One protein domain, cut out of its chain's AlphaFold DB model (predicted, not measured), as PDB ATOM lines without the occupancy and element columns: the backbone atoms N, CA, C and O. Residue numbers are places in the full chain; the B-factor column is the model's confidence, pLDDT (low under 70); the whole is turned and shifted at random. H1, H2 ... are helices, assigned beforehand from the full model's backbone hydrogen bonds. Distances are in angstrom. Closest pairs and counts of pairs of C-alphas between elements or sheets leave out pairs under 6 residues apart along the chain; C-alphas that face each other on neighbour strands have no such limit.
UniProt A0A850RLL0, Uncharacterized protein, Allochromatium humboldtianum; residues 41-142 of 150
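This is residues 41 to 142 of the 150 residues of an uncharacterized protein of Allochromatium humboldtianum (UniProt A0A850RLL0). One long helix, H1, runs along much of the length of an elongated body, with a group of helices at each of its two ends. H5 packs crosswise on the first half of H1, and H6 runs back beyond H5, away from H1; at the other end H2 folds back near H1, H3 crosses H2, and H4 packs on residues 60 to 64 of H1. The printed part has 102 residues with six named helices, H1 to H6 in that order along the chain, and no named strand: the class is all helix. The whole is only just compact, close to loose, with a radius of gyration of the C-alphas of 15.2 A, and it spans 44 by 27 by 22 A.

H1, residues 43 to 66, has a kink of 26 degrees near residue 56. With its residues 45 to 53 alone it touches H5, residues 118 to 124; the closest C-alphas, of Ala 49 and Ile 121, are 6.0 A apart, and the lines are about perpendicular at 74 degrees. H5 and H6, residues 130 to 142, form a helical hairpin at a shallow tilt of 15 degrees, opposite ways. They only just touch, with 3 pairs of C-alphas within 8 A, the closest being Val 123 and Arg 130 at 6.1 A; H6 touches H5 with residues 130 to 133 alone. With residues 60 to 64 alone H1 touches H4, residues 104 to 112, at a steep tilt of 61 degrees, opposite ways; the closest C-alphas, of Ser 60 and Leu 111, are 6.0 A apart. H2, residues 72 to 85, is close to H1 but not clearly touching; the closest C-alphas, of Ile 65 and Leu 72, are 6.7 A apart. H2 touches H3, residues 89 to 96, with residues 77 to 82 alone, about perpendicular at 80 degrees; the closest C-alphas, of Leu 78 and Ala 92, are 5.6 A apart. H3 and H4 form a helical hairpin and only just touch, with 3 pairs of C-alphas within 8 A, the closest being Glu 90 and Pro 104 at 7.2 A; their shallow tilt of 34 degrees is only just short of steep. H6 is apart from H1, H2, H3 and H4. Each O i to N i+4 pair is within hydrogen-bond range in H2, H3, H4, H5 and H6, and 17 of 20 are in H1.

H1 measures 34.7 A from C-alpha 43 at (120.193, 121.326, 123.775) to C-alpha 66 at (113.484, 87.276, 123.719). H2 measures 19.8 A, H3 10.4 A, H4 12.0 A and H5 9.9 A. H6 measures 18.7 A and ends at C-alpha 142, (107.913, 121.454, 142.414).

The C-alphas of Ala 100 and Glu 131, the two farthest apart, are 44.0 A apart. The printed part has no cut and no long link. The mean pLDDT of the printed part is 75.5; residues under 70 include 54 to 61 and 110 to 116.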
ATOM      1  N   ILE A  41     121.751 123.253 130.876       85.38
ATOM      2  CA  ILE A  41     122.495 122.441 129.906       85.38
ATOM      3  C   ILE A  41     122.080 122.865 128.485       85.38
ATOM      4  O   ILE A  41     120.892 123.115 128.264       85.38
ATOM      5  N   PRO A  42     122.999 122.931 127.500       81.19
ATOM      6  CA  PRO A  42     122.634 123.187 126.108       81.19
ATOM      7  C   PRO A  42     121.854 122.020 125.477       81.19
ATOM      8  O   PRO A  42     122.052 120.850 125.808       81.19
ATOM      9  N   GLU A  43     121.007 122.325 124.491       77.56
ATOM     10  CA  GLU A  43     120.193 121.326 123.775       77.56
ATOM     11  C   GLU A  43     121.035 120.198 123.152       77.56
ATOM     12  O   GLU A  43     120.629 119.036 123.176       77.56
ATOM     13  N   SER A  44     122.243 120.506 122.669       77.62
ATOM     14  CA  SER A  44     123.167 119.523 122.089       77.62
ATOM     15  C   SER A  44     123.518 118.383 123.049       77.62
ATOM     16  O   SER A  44     123.591 117.228 122.633       77.62
ATOM     17  N   ASP A  45     123.685 118.687 124.335       82.12
ATOM     18  CA  ASP A  45     124.034 117.693 125.352       82.12
ATOM     19  C   ASP A  45     122.825 116.817 125.713       82.12
ATOM     20  O   ASP A  45     122.976 115.627 125.987       82.12
ATOM     21  N   ILE A  46     121.606 117.366 125.640       79.38
ATOM     22  CA  ILE A  46     120.373 116.578 125.770       79.38
ATOM     23  C   ILE A  46     120.228 115.612 124.594       79.38
ATOM     24  O   ILE A  46     119.904 114.442 124.802       79.38
ATOM     25  N   ILE A  47     120.499 116.064 123.367       75.12
ATOM     26  CA  ILE A  47     120.464 115.210 122.172       75.12
ATOM     27  C   ILE A  47     121.461 114.055 122.311       75.12
ATOM     28  O   ILE A  47     121.117 112.903 122.036       75.12
ATOM     29  N   GLU A  48     122.682 114.341 122.762       73.56
ATOM     30  CA  GLU A  48     123.710 113.330 123.009       73.56
ATOM     31  C   GLU A  48     123.265 112.318 124.078       73.56
ATOM     32  O   GLU A  48     123.295 111.107 123.843       73.56
ATOM     33  N   ALA A  49     122.782 112.795 125.226       77.75
ATOM     34  CA  ALA A  49     122.314 111.939 126.311       77.75
ATOM     35  C   ALA A  49     121.106 111.076 125.902       77.75
ATOM     36  O   ALA A  49     121.026 109.906 126.276       77.75
ATOM     37  N   LEU A  50     120.194 111.602 125.074       72.00
ATOM     38  CA  LEU A  50     119.068 110.846 124.517       72.00
ATOM     39  C   LEU A  50     119.523 109.758 123.536       72.00
ATOM     40  O   LEU A  50     118.945 108.668 123.529       72.00
ATOM     41  N   ARG A  51     120.567 110.011 122.732       69.50
ATOM     42  CA  ARG A  51     121.170 108.990 121.853       69.50
ATOM     43  C   ARG A  51     121.738 107.838 122.685       69.50
ATOM     44  O   ARG A  51     121.397 106.686 122.427       69.50
ATOM     45  N   VAL A  52     122.495 108.143 123.742       73.44
ATOM     46  CA  VAL A  52     123.027 107.130 124.672       73.44
ATOM     47  C   VAL A  52     121.900 106.383 125.389       73.44
ATOM     48  O   VAL A  52     121.925 105.158 125.480       73.44
ATOM     49  N   GLN A  53     120.869 107.096 125.848       73.81
ATOM     50  CA  GLN A  53     119.711 106.485 126.498       73.81
ATOM     51  C   GLN A  53     119.016 105.481 125.582       73.81
ATOM     52  O   GLN A  53     118.641 104.395 126.027       73.81
ATOM     53  N   ARG A  54     118.849 105.832 124.305       67.31
ATOM     54  CA  ARG A  54     118.271 104.956 123.287       67.31
ATOM     55  C   ARG A  54     119.130 103.718 123.076       67.31
ATOM     56  O   ARG A  54     118.589 102.617 123.046       67.31
ATOM     57  N   ASP A  55     120.440 103.878 122.943       66.31
ATOM     58  CA  ASP A  55     121.336 102.756 122.666       66.31
ATOM     59  C   ASP A  55     121.340 101.763 123.847       66.31
ATOM     60  O   ASP A  55     121.189 100.557 123.645       66.31
ATOM     61  N   LEU A  56     121.335 102.269 125.087       65.75
ATOM     62  CA  LEU A  56     121.148 101.459 126.298       65.75
ATOM     63  C   LEU A  56     119.761 100.793 126.352       65.75
ATOM     64  O   LEU A  56     119.645  99.612 126.676       65.75
ATOM     65  N   SER A  57     118.707 101.518 125.963       63.62
ATOM     66  CA  SER A  57     117.328 101.000 125.920       63.62
ATOM     67  C   SER A  57     117.113  99.959 124.815       63.62
ATOM     68  O   SER A  57     116.211  99.127 124.908       63.62
ATOM     69  N   THR A  58     117.946  99.969 123.773       62.94
ATOM     70  CA  THR A  58     117.898  98.987 122.681       62.94
ATOM     71  C   THR A  58     118.308  97.603 123.187       62.94
ATOM     72  O   THR A  58     117.741  96.600 122.763       62.94
ATOM     73  N   MET A  59     119.204  97.518 124.176       62.47
ATOM     74  CA  MET A  59     119.502  96.249 124.852       62.47
ATOM     75  C   MET A  59     118.302  95.729 125.667       62.47
ATOM     76  O   MET A  59     118.054  94.524 125.704       62.47
ATOM     77  N   SER A  60     117.493  96.631 126.226       63.59
ATOM     78  CA  SER A  60     116.248  96.301 126.943       63.59
ATOM     79  C   SER A  60     115.123  95.848 126.022       63.59
ATOM     80  O   SER A  60     114.354  94.954 126.372       63.59
ATOM     81  N   ALA A  61     115.064  96.410 124.817       66.06
ATOM     82  CA  ALA A  61     114.166  95.964 123.760       66.06
ATOM     83  C   ALA A  61     114.408  94.496 123.373       66.06
ATOM     84  O   ALA A  61     113.452  93.737 123.211       66.06
ATOM     85  N   PHE A  62     115.672  94.060 123.303       70.56
ATOM     86  CA  PHE A  62     115.998  92.656 123.034       70.56
ATOM     87  C   PHE A  62     115.480  91.708 124.118       70.56
ATOM     88  O   PHE A  62     115.027  90.613 123.791       70.56
ATOM     89  N   ALA A  63     115.493  92.115 125.390       71.12
ATOM     90  CA  ALA A  63     114.964  91.293 126.477       71.12
ATOM     91  C   ALA A  63     113.444  91.080 126.363       71.12
ATOM     92  O   ALA A  63     112.961  89.980 126.623       71.12
ATOM     93  N   LEU A  64     112.701  92.103 125.928       74.81
ATOM     94  CA  LEU A  64     111.257  92.008 125.690       74.81
ATOM     95  C   LEU A  64     110.923  91.065 124.530       74.81
ATOM     96  O   LEU A  64     110.008  90.251 124.646       74.81
ATOM     97  N   ILE A  65     111.702  91.143 123.449       80.00
ATOM     98  CA  ILE A  65     111.548  90.276 122.275       80.00
ATOM     99  C   ILE A  65     111.914  88.829 122.621       80.00
ATOM    100  O   ILE A  65     111.165  87.910 122.301       80.00
ATOM    101  N   ALA A  66     113.027  88.611 123.327       77.56
ATOM    102  CA  ALA A  66     113.484  87.276 123.719       77.56
ATOM    103  C   ALA A  66     112.507  86.556 124.665       77.56
ATOM    104  O   ALA A  66     112.419  85.332 124.641       77.56
ATOM    105  N   GLN A  67     111.764  87.307 125.483       77.94
ATOM    106  CA  GLN A  67     110.729  86.770 126.375       77.94
ATOM    107  C   GLN A  67     109.363  86.613 125.688       77.94
ATOM    108  O   GLN A  67     108.412  86.175 126.331       77.94
ATOM    109  N   GLY A  68     109.245  86.980 124.406       79.38
ATOM    110  CA  GLY A  68     107.985  86.935 123.663       79.38
ATOM    111  C   GLY A  68     106.927  87.912 124.181       79.38
ATOM    112  O   GLY A  68     105.748  87.724 123.901       79.38
ATOM    113  N   LEU A  69     107.330  88.932 124.950       81.19
ATOM    114  CA  LEU A  69     106.410  89.913 125.534       81.19
ATOM    115  C   LEU A  69     105.955  90.947 124.505       81.19
ATOM    116  O   LEU A  69     104.823  91.409 124.568       81.19
ATOM    117  N   LEU A  70     106.849  91.326 123.590       82.25
ATOM    118  CA  LEU A  70     106.569  92.224 122.475       82.25
ATOM    119  C   LEU A  70     107.385  91.798 121.257       82.25
ATOM    120  O   LEU A  70     108.566  91.471 121.369       82.25
ATOM    121  N   SER A  71     106.773  91.847 120.082       82.94
ATOM    122  CA  SER A  71     107.469  91.755 118.803       82.94
ATOM    123  C   SER A  71     108.211  93.057 118.485       82.94
ATOM    124  O   SER A  71     107.895  94.129 119.005       82.94
ATOM    125  N   LEU A  72     109.185  92.981 117.574       78.94
ATOM    126  CA  LEU A  72     109.911  94.160 117.090       78.94
ATOM    127  C   LEU A  72     108.966  95.207 116.474       78.94
ATOM    128  O   LEU A  72     109.182  96.407 116.627       78.94
ATOM    129  N   GLU A  73     107.910  94.751 115.800       81.00
ATOM    130  CA  GLU A  73     106.925  95.615 115.150       81.00
ATOM    131  C   GLU A  73     106.080  96.385 116.176       81.00
ATOM    132  O   GLU A  73     105.884  97.593 116.046       81.00
ATOM    133  N   GLU A  74     105.634  95.716 117.241       81.38
ATOM    134  CA  GLU A  74     104.889  96.345 118.341       81.38
ATOM    135  C   GLU A  74     105.749  97.350 119.095       81.38
ATOM    136  O   GLU A  74     105.296  98.449 119.412       81.38
ATOM    137  N   LEU A  75     107.010  96.998 119.328       78.38
ATOM    138  CA  LEU A  75     107.957  97.888 119.975       78.38
ATOM    139  C   LEU A  75     108.205  99.152 119.142       78.38
ATOM    140  O   LEU A  75     108.217 100.259 119.683       78.38
ATOM    141  N   GLY A  76     108.331  98.993 117.820       77.44
ATOM    142  CA  GLY A  76     108.425 100.101 116.874       77.44
ATOM    143  C   GLY A  76     107.212 101.029 116.947       77.44
ATOM    144  O   GLY A  76     107.380 102.238 117.104       77.44
ATOM    145  N   ARG A  77     105.992 100.469 116.939       82.25
ATOM    146  CA  ARG A  77     104.744 101.244 117.074       82.25
ATOM    147  C   ARG A  77     104.673 102.026 118.384       82.25
ATOM    148  O   ARG A  77     104.287 103.194 118.381       82.25
ATOM    149  N   LEU A  78     105.060 101.406 119.498       78.56
ATOM    150  CA  LEU A  78     105.064 102.056 120.808       78.56
ATOM    151  C   LEU A  78     106.055 103.220 120.850       78.56
ATOM    152  O   LEU A  78     105.698 104.308 121.297       78.56
ATOM    153  N   TRP A  79     107.271 103.036 120.335       74.75
ATOM    154  CA  TRP A  79     108.262 104.111 120.257       74.75
ATOM    155  C   TRP A  79     107.851 105.238 119.310       74.75
ATOM    156  O   TRP A  79     108.087 106.409 119.611       74.75
ATOM    157  N   ASP A  80     107.206 104.917 118.192       74.06
ATOM    158  CA  ASP A  80     106.643 105.925 117.297       74.06
ATOM    159  C   ASP A  80     105.530 106.726 117.973       74.06
ATOM    160  O   ASP A  80     105.521 107.953 117.867       74.06
ATOM    161  N   CYS A  81     104.646 106.068 118.725       73.62
ATOM    162  CA  CYS A  81     103.606 106.720 119.521       73.62
ATOM    163  C   CYS A  81     104.215 107.648 120.582       73.62
ATOM    164  O   CYS A  81     103.878 108.828 120.629       73.62
ATOM    165  N   GLN A  82     105.197 107.172 121.357       70.81
ATOM    166  CA  GLN A  82     105.896 108.008 122.338       70.81
ATOM    167  C   GLN A  82     106.516 109.262 121.716       70.81
ATOM    168  O   GLN A  82     106.456 110.334 122.310       70.81
ATOM    169  N   ARG A  83     107.120 109.141 120.526       62.97
ATOM    170  CA  ARG A  83     107.749 110.277 119.838       62.97
ATOM    171  C   ARG A  83     106.729 111.251 119.271       62.97
ATOM    172  O   ARG A  83     106.904 112.453 119.417       62.97
ATOM    173  N   ARG A  84     105.695 110.739 118.600       69.06
ATOM    174  CA  ARG A  84     104.682 111.576 117.945       69.06
ATOM    175  C   ARG A  84     103.774 112.275 118.942       69.06
ATOM    176  O   ARG A  84     103.365 113.399 118.686       69.06
ATOM    177  N   GLU A  85     103.448 111.604 120.039       70.75
ATOM    178  CA  GLU A  85     102.429 112.057 120.989       70.75
ATOM    179  C   GLU A  85     103.027 112.530 122.315       70.75
ATOM    180  O   GLU A  85     102.292 112.995 123.177       70.75
ATOM    181  N   LEU A  86     104.351 112.430 122.483       61.06
ATOM    182  CA  LEU A  86     105.072 112.854 123.689       61.06
ATOM    183  C   LEU A  86     104.554 112.185 124.970       61.06
ATOM    184  O   LEU A  86     104.570 112.771 126.050       61.06
ATOM    185  N   VAL A  87     104.124 110.929 124.851       64.69
ATOM    186  CA  VAL A  87     103.567 110.149 125.956       64.69
ATOM    187  C   VAL A  87     104.581 109.182 126.571       64.69
ATOM    188  O   VAL A  87     105.581 108.787 125.959       64.69
ATOM    189  N   SER A  88     104.327 108.767 127.815       63.56
ATOM    190  CA  SER A  88     105.124 107.729 128.473       63.56
ATOM    191  C   SER A  88     104.966 106.377 127.762       63.56
ATOM    192  O   SER A  88     104.025 106.160 127.002       63.56
ATOM    193  N   PHE A  89     105.889 105.440 127.999       71.62
ATOM    194  CA  PHE A  89     105.799 104.106 127.390       71.62
ATOM    195  C   PHE A  89     104.547 103.365 127.885       71.62
ATOM    196  O   PHE A  89     103.895 102.672 127.115       71.62
ATOM    197  N   GLU A  90     104.169 103.564 129.151       71.38
ATOM    198  CA  GLU A  90     102.922 103.033 129.709       71.38
ATOM    199  C   GLU A  90     101.686 103.608 129.013       71.38
ATOM    200  O   GLU A  90     100.772 102.867 128.658       71.38
ATOM    201  N   GLU A  91     101.675 104.917 128.778       67.69
ATOM    202  CA  GLU A  91     100.580 105.581 128.081       67.69
ATOM    203  C   GLU A  91     100.508 105.148 126.609       67.69
ATOM    204  O   GLU A  91      99.428 104.833 126.117       67.69
ATOM    205  N   ALA A  92     101.652 105.009 125.930       78.06
ATOM    206  CA  ALA A  92     101.714 104.450 124.581       78.06
ATOM    207  C   ALA A  92     101.142 103.021 124.529       78.06
ATOM    208  O   ALA A  92     100.371 102.707 123.625       78.06
ATOM    209  N   MET A  93     101.452 102.171 125.518       79.94
ATOM    210  CA  MET A  93     100.874 100.823 125.628       79.94
ATOM    211  C   MET A  93      99.360 100.861 125.845       79.94
ATOM    212  O   MET A  93      98.636 100.060 125.256       79.94
ATOM    213  N   ARG A  94      98.870 101.796 126.666       78.44
ATOM    214  CA  ARG A  94      97.434 101.970 126.910       78.44
ATOM    215  C   ARG A  94      96.692 102.400 125.641       78.44
ATOM    216  O   ARG A  94      95.604 101.895 125.389       78.44
ATOM    217  N   ARG A  95      97.287 103.295 124.844       79.62
ATOM    218  CA  ARG A  95      96.696 103.826 123.602       79.62
ATOM    219  C   ARG A  95      96.733 102.840 122.441       79.62
ATOM    220  O   ARG A  95      95.747 102.709 121.726       79.62
ATOM    221  N   GLN A  96      97.863 102.164 122.244       81.25
ATOM    222  CA  GLN A  96      98.053 101.217 121.138       81.25
ATOM    223  C   GLN A  96      97.396  99.859 121.420       81.25
ATOM    224  O   GLN A  96      97.084  99.123 120.488       81.25
ATOM    225  N   GLY A  97      97.168  99.540 122.699       75.38
ATOM    226  CA  GLY A  97      96.743  98.220 123.131       75.38
ATOM    227  C   GLY A  97      97.906  97.230 123.097       75.38
ATOM    228  O   GLY A  97      98.712  97.202 122.168       75.38
ATOM    229  N   LEU A  98      98.005  96.409 124.139       73.31
ATOM    230  CA  LEU A  98      98.963  95.310 124.177       73.31
ATOM    231  C   LEU A  98      98.362  94.038 123.568       73.31
ATOM    232  O   LEU A  98      97.137  93.879 123.565       73.31
ATOM    233  N   PRO A  99      99.205  93.101 123.100       73.00
ATOM    234  CA  PRO A  99      98.740  91.805 122.622       73.00
ATOM    235  C   PRO A  99      97.956  91.067 123.708       73.00
ATOM    236  O   PRO A  99      98.263  91.179 124.900       73.00
ATOM    237  N   ALA A 100      96.965  90.274 123.303       67.06
ATOM    238  CA  ALA A 100      96.159  89.490 124.232       67.06
ATOM    239  C   ALA A 100      97.051  88.602 125.123       67.06
ATOM    240  O   ALA A 100      97.880  87.844 124.626       67.06
ATOM    241  N   GLY A 101      96.879  88.709 126.445       69.06
ATOM    242  CA  GLY A 101      97.695  87.986 127.432       69.06
ATOM    243  C   GLY A 101      98.963  88.716 127.890       69.06
ATOM    244  O   GLY A 101      99.645  88.223 128.785       69.06
ATOM    245  N   THR A 102      99.260  89.899 127.347       74.19
ATOM    246  CA  THR A 102     100.406  90.714 127.768       74.19
ATOM    247  C   THR A 102      99.987  91.707 128.852       74.19
ATOM    248  O   THR A 102      99.186  92.608 128.613       74.19
ATOM    249  N   ASP A 103     100.540  91.556 130.056       78.06
ATOM    250  CA  ASP A 103     100.312  92.478 131.174       78.06
ATOM    251  C   ASP A 103     101.295  93.667 131.112       78.06
ATOM    252  O   ASP A 103     102.514  93.449 131.179       78.06
ATOM    253  N   PRO A 104     100.808  94.926 131.066       71.94
ATOM    254  CA  PRO A 104     101.654  96.118 131.096       71.94
ATOM    255  C   PRO A 104     102.669  96.114 132.243       71.94
ATOM    256  O   PRO A 104     103.804  96.553 132.065       71.94
ATOM    257  N   LYS A 105     102.312  95.580 133.422       75.75
ATOM    258  CA  LYS A 105     103.238  95.536 134.568       75.75
ATOM    259  C   LYS A 105     104.403  94.581 134.333       75.75
ATOM    260  O   LYS A 105     105.505  94.842 134.817       75.75
ATOM    261  N   THR A 106     104.179  93.501 133.590       76.44
ATOM    262  CA  THR A 106     105.215  92.526 133.234       76.44
ATOM    263  C   THR A 106     106.203  93.132 132.237       76.44
ATOM    264  O   THR A 106     107.413  93.067 132.462       76.44
ATOM    265  N   VAL A 107     105.697  93.839 131.220       74.50
ATOM    266  CA  VAL A 107     106.521  94.596 130.261       74.50
ATOM    267  C   VAL A 107     107.341  95.676 130.975       74.50
ATOM    268  O   VAL A 107     108.557  95.760 130.806       74.50
ATOM    269  N   LEU A 108     106.709  96.465 131.851       71.94
ATOM    270  CA  LEU A 108     107.397  97.505 132.622       71.94
ATOM    271  C   LEU A 108     108.439  96.934 133.586       71.94
ATOM    272  O   LEU A 108     109.473  97.561 133.795       71.94
ATOM    273  N   ARG A 109     108.206  95.755 134.175       72.44
ATOM    274  CA  ARG A 109     109.187  95.091 135.047       72.44
ATOM    275  C   ARG A 109     110.411  94.630 134.259       72.44
ATOM    276  O   ARG A 109     111.527  94.836 134.730       72.44
ATOM    277  N   ALA A 110     110.208  94.064 133.071       69.00
ATOM    278  CA  ALA A 110     111.297  93.679 132.177       69.00
ATOM    279  C   ALA A 110     112.125  94.899 131.720       69.00
ATOM    280  O   ALA A 110     113.345  94.807 131.610       69.00
ATOM    281  N   LEU A 111     111.486  96.063 131.555       65.56
ATOM    282  CA  LEU A 111     112.153  97.332 131.231       65.56
ATOM    283  C   LEU A 111     112.828  98.014 132.432       65.56
ATOM    284  O   LEU A 111     113.887  98.625 132.281       65.56
ATOM    285  N   LYS A 112     112.242  97.921 133.635       58.75
ATOM    286  CA  LYS A 112     112.729  98.596 134.856       58.75
ATOM    287  C   LYS A 112     114.145  98.190 135.253       58.75
ATOM    288  O   LYS A 112     114.840  98.987 135.870       58.75
ATOM    289  N   GLY A 113     114.572  96.979 134.903       53.81
ATOM    290  CA  GLY A 113     115.924  96.503 135.194       53.81
ATOM    291  C   GLY A 113     117.019  97.111 134.313       53.81
ATOM    292  O   GLY A 113     118.186  96.851 134.576       53.81
ATOM    293  N   GLN A 114     116.673  97.863 133.258       57.44
ATOM    294  CA  GLN A 114     117.636  98.209 132.203       57.44
ATOM    295  C   GLN A 114     117.534  99.642 131.654       57.44
ATOM    296  O   GLN A 114     118.336 100.030 130.807       57.44
ATOM    297  N   ARG A 115     116.584 100.458 132.126       64.00
ATOM    298  CA  ARG A 115     116.443 101.845 131.666       64.00
ATOM    299  C   ARG A 115     117.281 102.789 132.525       64.00
ATOM    300  O   ARG A 115     116.899 103.097 133.650       64.00
ATOM    301  N   THR A 116     118.377 103.303 131.973       69.62
ATOM    302  CA  THR A 116     119.150 104.378 132.612       69.62
ATOM    303  C   THR A 116     118.413 105.718 132.448       69.62
ATOM    304  O   THR A 116     118.129 106.120 131.312       69.62
ATOM    305  N   PRO A 117     118.056 106.424 133.537       76.50
ATOM    306  CA  PRO A 117     117.419 107.740 133.464       76.50
ATOM    307  C   PRO A 117     118.289 108.775 132.742       76.50
ATOM    308  O   PRO A 117     119.514 108.719 132.811       76.50
ATOM    309  N   LEU A 118     117.664 109.766 132.096       78.88
ATOM    310  CA  LEU A 118     118.392 110.799 131.342       78.88
ATOM    311  C   LEU A 118     119.365 111.574 132.243       78.88
ATOM    312  O   LEU A 118     120.512 111.791 131.870       78.88
ATOM    313  N   GLY A 119     118.932 111.922 133.458       82.06
ATOM    314  CA  GLY A 119     119.779 112.591 134.446       82.06
ATOM    315  C   GLY A 119     121.015 111.778 134.839       82.06
ATOM    316  O   GLY A 119     122.101 112.331 134.960       82.06
ATOM    317  N   GLU A 120     120.875 110.460 134.968       83.31
ATOM    318  CA  GLU A 120     121.989 109.558 135.289       83.31
ATOM    319  C   GLU A 120     123.015 109.498 134.147       83.31
ATOM    320  O   GLU A 120     124.221 109.469 134.390       83.31
ATOM    321  N   ILE A 121     122.551 109.568 132.897       83.69
ATOM    322  CA  ILE A 121     123.420 109.650 131.716       83.69
ATOM    323  C   ILE A 121     124.170 110.985 131.695       83.69
ATOM    324  O   ILE A 121     125.383 110.992 131.498       83.69
ATOM    325  N   LEU A 122     123.482 112.096 131.968       84.56
ATOM    326  CA  LEU A 122     124.093 113.428 132.022       84.56
ATOM    327  C   LEU A 122     125.167 113.529 133.118       84.56
ATOM    328  O   LEU A 122     126.211 114.143 132.895       84.56
ATOM    329  N   VAL A 123     124.954 112.884 134.271       87.62
ATOM    330  CA  VAL A 123     125.979 112.754 135.321       87.62
ATOM    331  C   VAL A 123     127.150 111.900 134.842       87.62
ATOM    332  O   VAL A 123     128.301 112.303 134.991       87.62
ATOM    333  N   GLY A 124     126.880 110.744 134.228       86.44
ATOM    334  CA  GLY A 124     127.919 109.857 133.696       86.44
ATOM    335  C   GLY A 124     128.780 110.501 132.602       86.44
ATOM    336  O   GLY A 124     129.964 110.200 132.496       86.44
ATOM    337  N   GLN A 125     128.205 111.423 131.828       88.19
ATOM    338  CA  GLN A 125     128.897 112.224 130.813       88.19
ATOM    339  C   GLN A 125     129.595 113.472 131.384       88.19
ATOM    340  O   GLN A 125     130.239 114.204 130.635       88.19
ATOM    341  N   GLY A 126     129.459 113.748 132.686       89.38
ATOM    342  CA  GLY A 126     130.037 114.925 133.339       89.38
ATOM    343  C   GLY A 126     129.371 116.253 132.964       89.38
ATOM    344  O   GLY A 126     129.952 117.308 133.209       89.38
ATOM    345  N   LYS A 127     128.167 116.224 132.374       89.38
ATOM    346  CA  LYS A 127     127.420 117.428 131.967       89.38
ATOM    347  C   LYS A 127     126.782 118.142 133.160       89.38
ATOM    348  O   LYS A 127     126.621 119.356 133.137       89.38
ATOM    349  N   ILE A 128     126.447 117.391 134.209       89.94
ATOM    350  CA  ILE A 128     125.988 117.900 135.509       89.94
ATOM    351  C   ILE A 128     126.610 117.088 136.641       89.94
ATOM    352  O   ILE A 128     126.926 115.911 136.468       89.94
ATOM    353  N   SER A 129     126.756 117.695 137.820       90.81
ATOM    354  CA  SER A 129     127.143 116.950 139.021       90.81
ATOM    355  C   SER A 129     125.962 116.155 139.585       90.81
ATOM    356  O   SER A 129     124.795 116.423 139.282       90.81
ATOM    357  N   ARG A 130     126.256 115.180 140.452       86.94
ATOM    358  CA  ARG A 130     125.217 114.403 141.139       86.94
ATOM    359  C   ARG A 130     124.372 115.282 142.064       86.94
ATOM    360  O   ARG A 130     123.158 115.112 142.122       86.94
ATOM    361  N   GLU A 131     124.988 116.242 142.742       86.19
ATOM    362  CA  GLU A 131     124.302 117.208 143.604       86.19
ATOM    363  C   GLU A 131     123.377 118.113 142.783       86.19
ATOM    364  O   GLU A 131     122.230 118.344 143.172       86.19
ATOM    365  N   ALA A 132     123.846 118.572 141.616       83.94
ATOM    366  CA  ALA A 132     123.043 119.364 140.694       83.94
ATOM    367  C   ALA A 132     121.834 118.569 140.188       83.94
ATOM    368  O   ALA A 132     120.721 119.085 140.212       83.94
ATOM    369  N   LEU A 133     122.021 117.299 139.808       84.69
ATOM    370  CA  LEU A 133     120.919 116.434 139.385       84.69
ATOM    371  C   LEU A 133     119.828 116.326 140.461       84.69
ATOM    372  O   LEU A 133     118.653 116.481 140.143       84.69
ATOM    373  N   ILE A 134     120.202 116.096 141.723       80.94
ATOM    374  CA  ILE A 134     119.240 116.000 142.833       80.94
ATOM    375  C   ILE A 134     118.451 117.307 142.971       80.94
ATOM    376  O   ILE A 134     117.223 117.287 143.008       80.94
ATOM    377  N   SER A 135     119.145 118.449 142.973       82.25
ATOM    378  CA  SER A 135     118.495 119.760 143.075       82.25
ATOM    379  C   SER A 135     117.547 120.038 141.905       82.25
ATOM    380  O   SER A 135     116.442 120.538 142.106       82.25
ATOM    381  N   LEU A 136     117.951 119.685 140.685       84.69
ATOM    382  CA  LEU A 136     117.164 119.903 139.472       84.69
ATOM    383  C   LEU A 136     115.930 119.001 139.421       84.69
ATOM    384  O   LEU A 136     114.872 119.447 138.983       84.69
ATOM    385  N   LEU A 137     116.033 117.761 139.905       80.00
ATOM    386  CA  LEU A 137     114.884 116.865 140.048       80.00
ATOM    387  C   LEU A 137     113.878 117.403 141.071       80.00
ATOM    388  O   LEU A 137     112.677 117.386 140.801       80.00
ATOM    389  N   ASP A 138     114.351 117.940 142.197       77.38
ATOM    390  CA  ASP A 138     113.490 118.575 143.199       77.38
ATOM    391  C   ASP A 138     112.787 119.822 142.647       77.38
ATOM    392  O   ASP A 138     111.592 120.014 142.878       77.38
ATOM    393  N   GLN A 139     113.506 120.665 141.902       79.69
ATOM    394  CA  GLN A 139     112.937 121.854 141.259       79.69
ATOM    395  C   GLN A 139     111.895 121.474 140.207       79.69
ATOM    396  O   GLN A 139     110.782 121.996 140.228       79.69
ATOM    397  N   HIS A 140     112.213 120.509 139.346       77.94
ATOM    398  CA  HIS A 140     111.288 119.995 138.343       77.94
ATOM    399  C   HIS A 140     110.030 119.391 138.989       77.94
ATOM    400  O   HIS A 140     108.919 119.653 138.537       77.94
ATOM    401  N   ALA A 141     110.167 118.657 140.098       70.75
ATOM    402  CA  ALA A 141     109.029 118.099 140.829       70.75
ATOM    403  C   ALA A 141     108.133 119.173 141.473       70.75
ATOM    404  O   ALA A 141     106.923 118.972 141.577       70.75
ATOM    405  N   ARG A 142     108.696 120.304 141.920       73.62
ATOM    406  CA  ARG A 142     107.913 121.454 142.414       73.62
ATOM    407  C   ARG A 142     107.193 122.158 141.273       73.62
ATOM    408  O   ARG A 142     105.988 122.358 141.371       73.62
TER     409      ARG A 142